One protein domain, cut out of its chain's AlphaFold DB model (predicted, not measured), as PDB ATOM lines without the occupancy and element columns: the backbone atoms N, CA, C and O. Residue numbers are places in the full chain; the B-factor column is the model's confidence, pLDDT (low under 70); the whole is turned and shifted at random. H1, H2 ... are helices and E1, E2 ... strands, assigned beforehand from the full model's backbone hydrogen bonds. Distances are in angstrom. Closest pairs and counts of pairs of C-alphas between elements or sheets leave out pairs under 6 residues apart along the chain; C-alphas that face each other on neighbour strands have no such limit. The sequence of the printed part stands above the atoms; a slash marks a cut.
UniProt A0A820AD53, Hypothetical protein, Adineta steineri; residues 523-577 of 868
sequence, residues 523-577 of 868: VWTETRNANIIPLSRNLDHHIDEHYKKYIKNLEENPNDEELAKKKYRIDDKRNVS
ATOM      1  N   VAL A 523      47.009  32.347  -0.471       80.94
ATOM      2  CA  VAL A 523      46.447  32.678  -1.780       80.94
ATOM      3  C   VAL A 523      45.410  33.776  -1.597       80.94
ATOM      4  O   VAL A 523      44.660  33.785  -0.617       80.94
ATOM      5  N   TRP A 524      45.366  34.700  -2.549       84.44
ATOM      6  CA  TRP A 524      44.321  35.706  -2.640       84.44
ATOM      7  C   TRP A 524      43.087  35.141  -3.341       84.44
ATOM      8  O   TRP A 524      43.172  34.553  -4.424       84.44
ATOM      9  N   THR A 525      41.926  35.325  -2.722       83.44
ATOM     10  CA  THR A 525      40.643  34.830  -3.219       83.44
ATOM     11  C   THR A 525      39.625  35.958  -3.338       83.44
ATOM     12  O   THR A 525      39.602  36.896  -2.545       83.44
ATOM     13  N   GLU A 526      38.772  35.869  -4.350       85.06
ATOM     14  CA  GLU A 526      37.608  36.718  -4.566       85.06
ATOM     15  C   GLU A 526      36.347  35.938  -4.180       85.06
ATOM     16  O   GLU A 526      36.170  34.793  -4.590       85.06
ATOM     17  N   THR A 527      35.433  36.547  -3.425       78.06
ATOM     18  CA  THR A 527      34.146  35.903  -3.113       78.06
ATOM     19  C   THR A 527      33.086  36.337  -4.124       78.06
ATOM     20  O   THR A 527      32.673  37.495  -4.123       78.06
ATOM     21  N   ARG A 528      32.602  35.413  -4.969       74.19
ATOM     22  CA  ARG A 528      31.477  35.648  -5.899       74.19
ATOM     23  C   ARG A 528      30.316  34.718  -5.569       74.19
ATOM     24  O   ARG A 528      30.473  33.506  -5.638       74.19
ATOM     25  N   ASN A 529      29.139  35.265  -5.254       70.88
ATOM     26  CA  ASN A 529      27.928  34.486  -4.937       70.88
ATOM     27  C   ASN A 529      28.173  33.379  -3.886       70.88
ATOM     28  O   ASN A 529      27.791  32.234  -4.101       70.88
ATOM     29  N   ALA A 530      28.857  33.717  -2.782       64.56
ATOM     30  CA  ALA A 530      29.298  32.798  -1.719       64.56
ATOM     31  C   ALA A 530      30.346  31.735  -2.116       64.56
ATOM     32  O   ALA A 530      30.828  31.006  -1.251       64.56
ATOM     33  N   ASN A 531      30.774  31.688  -3.381       61.91
ATOM     34  CA  ASN A 531      31.892  30.853  -3.809       61.91
ATOM     35  C   ASN A 531      33.213  31.607  -3.645       61.91
ATOM     36  O   ASN A 531      33.362  32.736  -4.117       61.91
ATOM     37  N   ILE A 532      34.183  30.953  -3.008       68.62
ATOM     38  CA  ILE A 532      35.554  31.448  -2.871       68.62
ATOM     39  C   ILE A 532      36.309  31.078  -4.148       68.62
ATOM     40  O   ILE A 532      36.577  29.903  -4.402       68.62
ATOM     41  N   ILE A 533      36.623  32.083  -4.964       74.44
ATOM     42  CA  ILE A 533      37.302  31.919  -6.245       74.44
ATOM     43  C   ILE A 533      38.757  32.388  -6.100       74.44
ATOM     44  O   ILE A 533      39.011  33.564  -5.860       74.44
ATOM     45  N   PRO A 534      39.732  31.490  -6.239       71.44
ATOM     46  CA  PRO A 534      41.153  31.826  -6.234       71.44
ATOM     47  C   PRO A 534      41.523  32.697  -7.442       71.44
ATOM     48  O   PRO A 534      40.981  32.516  -8.534       71.44
ATOM     49  N   LEU A 535      42.451  33.638  -7.258       77.19
ATOM     50  CA  LEU A 535      42.945  34.469  -8.357       77.19
ATOM     51  C   LEU A 535      43.878  33.698  -9.298       77.19
ATOM     52  O   LEU A 535      44.506  32.708  -8.921       77.19
ATOM     53  N   SER A 536      44.026  34.213 -10.524       75.19
ATOM     54  CA  SER A 536      45.032  33.712 -11.464       75.19
ATOM     55  C   SER A 536      46.435  33.845 -10.876       75.19
ATOM     56  O   SER A 536      46.751  34.819 -10.190       75.19
ATOM     57  N   ARG A 537      47.314  32.883 -11.178       70.50
ATOM     58  CA  ARG A 537      48.636  32.774 -10.529       70.50
ATOM     59  C   ARG A 537      49.488  34.033 -10.702       70.50
ATOM     60  O   ARG A 537      50.204  34.427  -9.784       70.50
ATOM     61  N   ASN A 538      49.416  34.659 -11.875       76.56
ATOM     62  CA  ASN A 538      50.151  35.889 -12.157       76.56
ATOM     63  C   ASN A 538      49.614  37.054 -11.322       76.56
ATOM     64  O   ASN A 538      50.405  37.803 -10.758       76.56
ATOM     65  N   LEU A 539      48.292  37.197 -11.223       80.44
ATOM     66  CA  LEU A 539      47.677  38.273 -10.453       80.44
ATOM     67  C   LEU A 539      47.923  38.088  -8.949       80.44
ATOM     68  O   LEU A 539      48.355  39.032  -8.297       80.44
ATOM     69  N   ASP A 540      47.742  36.866  -8.435       81.50
ATOM     70  CA  ASP A 540      48.070  36.480  -7.054       81.50
ATOM     71  C   ASP A 540      49.525  36.824  -6.706       81.50
ATOM     72  O   ASP A 540      49.786  37.465  -5.692       81.50
ATOM     73  N   HIS A 541      50.472  36.485  -7.589       82.81
ATOM     74  CA  HIS A 541      51.890  36.771  -7.375       82.81
ATOM     75  C   HIS A 541      52.193  38.274  -7.287       82.81
ATOM     76  O   HIS A 541      52.871  38.688  -6.348       82.81
ATOM     77  N   HIS A 542      51.680  39.091  -8.214       84.50
ATOM     78  CA  HIS A 542      51.918  40.542  -8.194       84.50
ATOM     79  C   HIS A 542      51.281  41.198  -6.962       84.50
ATOM     80  O   HIS A 542      51.895  42.060  -6.330       84.50
ATOM     81  N   ILE A 543      50.069  40.773  -6.589       87.12
ATOM     82  CA  ILE A 543      49.392  41.256  -5.380       87.12
ATOM     83  C   ILE A 543      50.197  40.869  -4.135       87.12
ATOM     84  O   ILE A 543      50.450  41.729  -3.296       87.12
ATOM     85  N   ASP A 544      50.673  39.625  -4.029       86.88
ATOM     86  CA  ASP A 544      51.474  39.159  -2.890       86.88
ATOM     87  C   ASP A 544      52.838  39.878  -2.789       86.88
ATOM     88  O   ASP A 544      53.294  40.186  -1.689       86.88
ATOM     89  N   GLU A 545      53.484  40.231  -3.908       86.94
ATOM     90  CA  GLU A 545      54.706  41.053  -3.892       86.94
ATOM     91  C   GLU A 545      54.464  42.472  -3.362       86.94
ATOM     92  O   GLU A 545      55.260  42.990  -2.569       86.94
ATOM     93  N   HIS A 546      53.375  43.116  -3.786       88.75
ATOM     94  CA  HIS A 546      52.999  44.432  -3.272       88.75
ATOM     95  C   HIS A 546      52.541  44.368  -1.814       88.75
ATOM     96  O   HIS A 546      52.890  45.256  -1.034       88.75
ATOM     97  N   TYR A 547      51.857  43.294  -1.425       87.56
ATOM     98  CA  TYR A 547      51.462  43.039  -0.048       87.56
ATOM     99  C   TYR A 547      52.671  42.898   0.880       87.56
ATOM    100  O   TYR A 547      52.720  43.536   1.926       87.56
ATOM    101  N   LYS A 548      53.711  42.154   0.476       87.19
ATOM    102  CA  LYS A 548      54.965  42.054   1.249       87.19
ATOM    103  C   LYS A 548      55.618  43.416   1.474       87.19
ATOM    104  O   LYS A 548      56.126  43.680   2.559       87.19
ATOM    105  N   LYS A 549      55.588  44.296   0.467       86.12
ATOM    106  CA  LYS A 549      56.076  45.680   0.605       86.12
ATOM    107  C   LYS A 549      55.197  46.489   1.559       86.12
ATOM    108  O   LYS A 549      55.731  47.269   2.338       86.12
ATOM    109  N   TYR A 550      53.878  46.319   1.493       86.06
ATOM    110  CA  TYR A 550      52.934  46.954   2.411       86.06
ATOM    111  C   TYR A 550      53.188  46.528   3.863       86.06
ATOM    112  O   TYR A 550      53.410  47.402   4.693       86.06
ATOM    113  N   ILE A 551      53.281  45.223   4.143       86.00
ATOM    114  CA  ILE A 551      53.570  44.696   5.486       86.00
ATOM    115  C   ILE A 551      54.920  45.183   6.003       86.00
ATOM    116  O   ILE A 551      54.991  45.678   7.120       86.00
ATOM    117  N   LYS A 552      55.972  45.149   5.177       85.19
ATOM    118  CA  LYS A 552      57.284  45.675   5.572       85.19
ATOM    119  C   LYS A 552      57.225  47.163   5.957       85.19
ATOM    120  O   LYS A 552      57.815  47.558   6.954       85.19
ATOM    121  N   ASN A 553      56.498  47.985   5.195       83.81
ATOM    122  CA  ASN A 553      56.327  49.405   5.532       83.81
ATOM    123  C   ASN A 553      55.517  49.597   6.826       83.81
ATOM    124  O   ASN A 553      55.784  50.537   7.567       83.81
ATOM    125  N   LEU A 554      54.540  48.721   7.084       83.44
ATOM    126  CA  LEU A 554      53.715  48.737   8.292       83.44
ATOM    127  C   LEU A 554      54.528  48.324   9.531       83.44
ATOM    128  O   LEU A 554      54.364  48.913  10.593       83.44
ATOM    129  N   GLU A 555      55.458  47.375   9.390       84.19
ATOM    130  CA  GLU A 555      56.427  47.007  10.435       84.19
ATOM    131  C   GLU A 555      57.426  48.138  10.728       84.19
ATOM    132  O   GLU A 555      57.751  48.393  11.886       84.19
ATOM    133  N   GLU A 556      57.905  48.832   9.689       83.31
ATOM    134  CA  GLU A 556      58.836  49.959   9.830       83.31
ATOM    135  C   GLU A 556      58.151  51.220  10.397       83.31
ATOM    136  O   GLU A 556      58.782  51.957  11.153       83.31
ATOM    137  N   ASN A 557      56.872  51.463  10.073       81.44
ATOM    138  CA  ASN A 557      56.094  52.629  10.513       81.44
ATOM    139  C   ASN A 557      54.633  52.254  10.867       81.44
ATOM    140  O   ASN A 557      53.723  52.471  10.063       81.44
ATOM    141  N   PRO A 558      54.367  51.753  12.088       75.19
ATOM    142  CA  PRO A 558      53.067  51.172  12.453       75.19
ATOM    143  C   PRO A 558      51.899  52.165  12.595       75.19
ATOM    144  O   PRO A 558      50.750  51.741  12.594       75.19
ATOM    145  N   ASN A 559      52.166  53.473  12.695       73.88
ATOM    146  CA  ASN A 559      51.141  54.517  12.872       73.88
ATOM    147  C   ASN A 559      50.933  55.392  11.619       73.88
ATOM    148  O   ASN A 559      50.412  56.503  11.723       73.88
ATOM    149  N   ASP A 560      51.388  54.948  10.447       76.50
ATOM    150  CA  ASP A 560      51.239  55.707   9.203       76.50
ATOM    151  C   ASP A 560      49.803  55.593   8.645       76.50
ATOM    152  O   ASP A 560      49.458  54.651   7.928       76.50
ATOM    153  N   GLU A 561      48.948  56.572   8.971       68.62
ATOM    154  CA  GLU A 561      47.558  56.653   8.488       68.62
ATOM    155  C   GLU A 561      47.444  56.818   6.956       68.62
ATOM    156  O   GLU A 561      46.374  56.576   6.381       68.62
ATOM    157  N   GLU A 562      48.518  57.216   6.260       69.69
ATOM    158  CA  GLU A 562      48.523  57.308   4.795       69.69
ATOM    159  C   GLU A 562      48.779  55.951   4.123       69.69
ATOM    160  O   GLU A 562      48.415  55.761   2.955       69.69
ATOM    161  N   LEU A 563      49.319  54.970   4.856       71.75
ATOM    162  CA  LEU A 563      49.645  53.647   4.325       71.75
ATOM    163  C   LEU A 563      48.395  52.867   3.886       71.75
ATOM    164  O   LEU A 563      48.427  52.203   2.849       71.75
ATOM    165  N   ALA A 564      47.282  53.008   4.614       63.22
ATOM    166  CA  ALA A 564      45.988  52.395   4.281       63.22
ATOM    167  C   ALA A 564      45.350  52.983   3.004       63.22
ATOM    168  O   ALA A 564      44.534  52.343   2.346       63.22
ATOM    169  N   LYS A 565      45.742  54.204   2.609       68.94
ATOM    170  CA  LYS A 565      45.252  54.884   1.392       68.94
ATOM    171  C   LYS A 565      46.179  54.688   0.191       68.94
ATOM    172  O   LYS A 565      45.862  55.127  -0.919       68.94
ATOM    173  N   LYS A 566      47.330  54.042   0.391       80.94
ATOM    174  CA  LYS A 566      48.349  53.843  -0.638       80.94
ATOM    175  C   LYS A 566      47.881  52.819  -1.667       80.94
ATOM    176  O   LYS A 566      47.644  51.654  -1.355       80.94
ATOM    177  N   LYS A 567      47.799  53.254  -2.925       81.50
ATOM    178  CA  LYS A 567      47.485  52.392  -4.069       81.50
ATOM    179  C   LYS A 567      48.766  51.930  -4.754       81.50
ATOM    180  O   LYS A 567      49.624  52.739  -5.106       81.50
ATOM    181  N   TYR A 568      48.873  50.629  -4.976       84.44
ATOM    182  CA  TYR A 568      49.957  49.996  -5.713       84.44
ATOM    183  C   TYR A 568      49.473  49.645  -7.119       84.44
ATOM    184  O   TYR A 568      48.459  48.970  -7.283       84.44
ATOM    185  N   ARG A 569      50.190  50.102  -8.145       83.25
ATOM    186  CA  ARG A 569      49.842  49.805  -9.538       83.25
ATOM    187  C   ARG A 569      50.324  48.403  -9.911       83.25
ATOM    188  O   ARG A 569      51.529  48.172  -9.887       83.25
ATOM    189  N   ILE A 570      49.397  47.513 -10.268       80.31
ATOM    190  CA  ILE A 570      49.695  46.129 -10.683       80.31
ATOM    191  C   ILE A 570      50.041  46.084 -12.170       80.31
ATOM    192  O   ILE A 570      51.024  45.463 -12.563       80.31
ATOM    193  N   ASP A 571      49.234  46.741 -13.003       77.50
ATOM    194  CA  ASP A 571      49.440  46.840 -14.446       77.50
ATOM    195  C   ASP A 571      48.920  48.181 -14.983       77.50
ATOM    196  O   ASP A 571      48.464  49.044 -14.227       77.50
ATOM    197  N   ASP A 572      48.980  48.369 -16.302       72.81
ATOM    198  CA  ASP A 572      48.497  49.579 -16.970       72.81
ATOM    199  C   ASP A 572      46.991  49.806 -16.822       72.81
ATOM    200  O   ASP A 572      46.513  50.778 -17.393       72.81
ATOM    201  N   LYS A 573      46.232  48.938 -16.130       77.06
ATOM    202  CA  LYS A 573      44.767  48.996 -15.995       77.06
ATOM    203  C   LYS A 573      44.225  48.847 -14.572       77.06
ATOM    204  O   LYS A 573      43.050  49.147 -14.369       77.06
ATOM    205  N   ARG A 574      45.028  48.374 -13.614       85.06
ATOM    206  CA  ARG A 574      44.575  47.951 -12.281       85.06
ATOM    207  C   ARG A 574      45.493  48.437 -11.163       85.06
ATOM    208  O   ARG A 574      46.721  48.369 -11.261       85.06
ATOM    209  N   ASN A 575      44.879  48.849 -10.059       86.31
ATOM    210  CA  ASN A 575      45.538  49.218  -8.812       86.31
ATOM    211  C   ASN A 575      45.009  48.368  -7.654       86.31
ATOM    212  O   ASN A 575      43.838  47.994  -7.648       86.31
ATOM    213  N   VAL A 576      45.847  48.124  -6.651       88.19
ATOM    214  CA  VAL A 576      45.466  47.440  -5.413       88.19
ATOM    215  C   VAL A 576      45.787  48.289  -4.190       88.19
ATOM    216  O   VAL A 576      46.860  48.888  -4.106       88.19
ATOM    217  N   SER A 577      44.854  48.345  -3.250       87.00
ATOM    218  CA  SER A 577      45.077  48.832  -1.885       87.00
ATOM    219  C   SER A 577      44.924  47.677  -0.903       87.00
ATOM    220  O   SER A 577      44.178  46.737  -1.174       87.00
TER     221      SER A 577
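AT A GLANCE: This is residues 523 to 577 of the 868 residues of the protein "Hypothetical protein" of Adineta steineri (UniProt A0A820AD53). One long helix, H1, has two small, separate two-stranded hairpins beside it: E1 and E2 near its first end, and E3 and E4 alongside its residues 539 to 550. Residues 555 to 562, of which 555 and 556 belong to H1, stand free, and the long link from H1 then folds back to the second hairpin. The printed part has 55 residues, with one named helix and four named strands in the order E1, E2, H1, E3, E4; both sheets are antiparallel. The class is mixed, helices and strands, and the whole is loose, with a radius of gyration of the C-alphas of 13.0 A and spans of 35 by 26 by 16 A.

HOW THE PARTS SIT: E1, residues 523 to 528, and E2, residues 531 to 534, form an antiparallel hairpin at 145 degrees, with N 526 and O 533 2.8 A apart, within hydrogen-bond range. In H1, residues 537 to 556, every O i to N i+4 pair is within hydrogen-bond range. The closest C-alphas of E1 and H1 are those of Trp 524 and Asp 540, 5.8 A apart. E3, residues 568 to 571, and E4, residues 574 to 577, form a second antiparallel hairpin at 157 degrees, with N 568 and O 576 2.8 A apart, within hydrogen-bond range. The closest C-alphas of H1 and E3 are those of His 542 and Ile 570, 6.5 A apart; those of H1 and E4 are Ile 543 and Val 576, 7.3 A apart. E1 and E2 are each apart from E3 and E4.

IN THESE COORDINATES: E1 begins at C-alpha 523 (46.447, 32.678, -1.780) and is 15.8 A long; E2 is 9.6 A. H1 runs 28.5 A to C-alpha 556 (58.836, 49.959, 9.830). E3 is 9.3 A and E4 10.4 A long, ending at C-alpha 577 (45.077, 48.832, -1.885).

THE WHOLE: The C-alphas farthest apart, of Asn 529 and Glu 556, are 37.6 A apart. The printed part has no cut. The link from H1 to E3, 11 residues, is long. Mean pLDDT of the printed part is 79.3; residues 530 to 532, 561 to 562 and 564 to 565 are under 70.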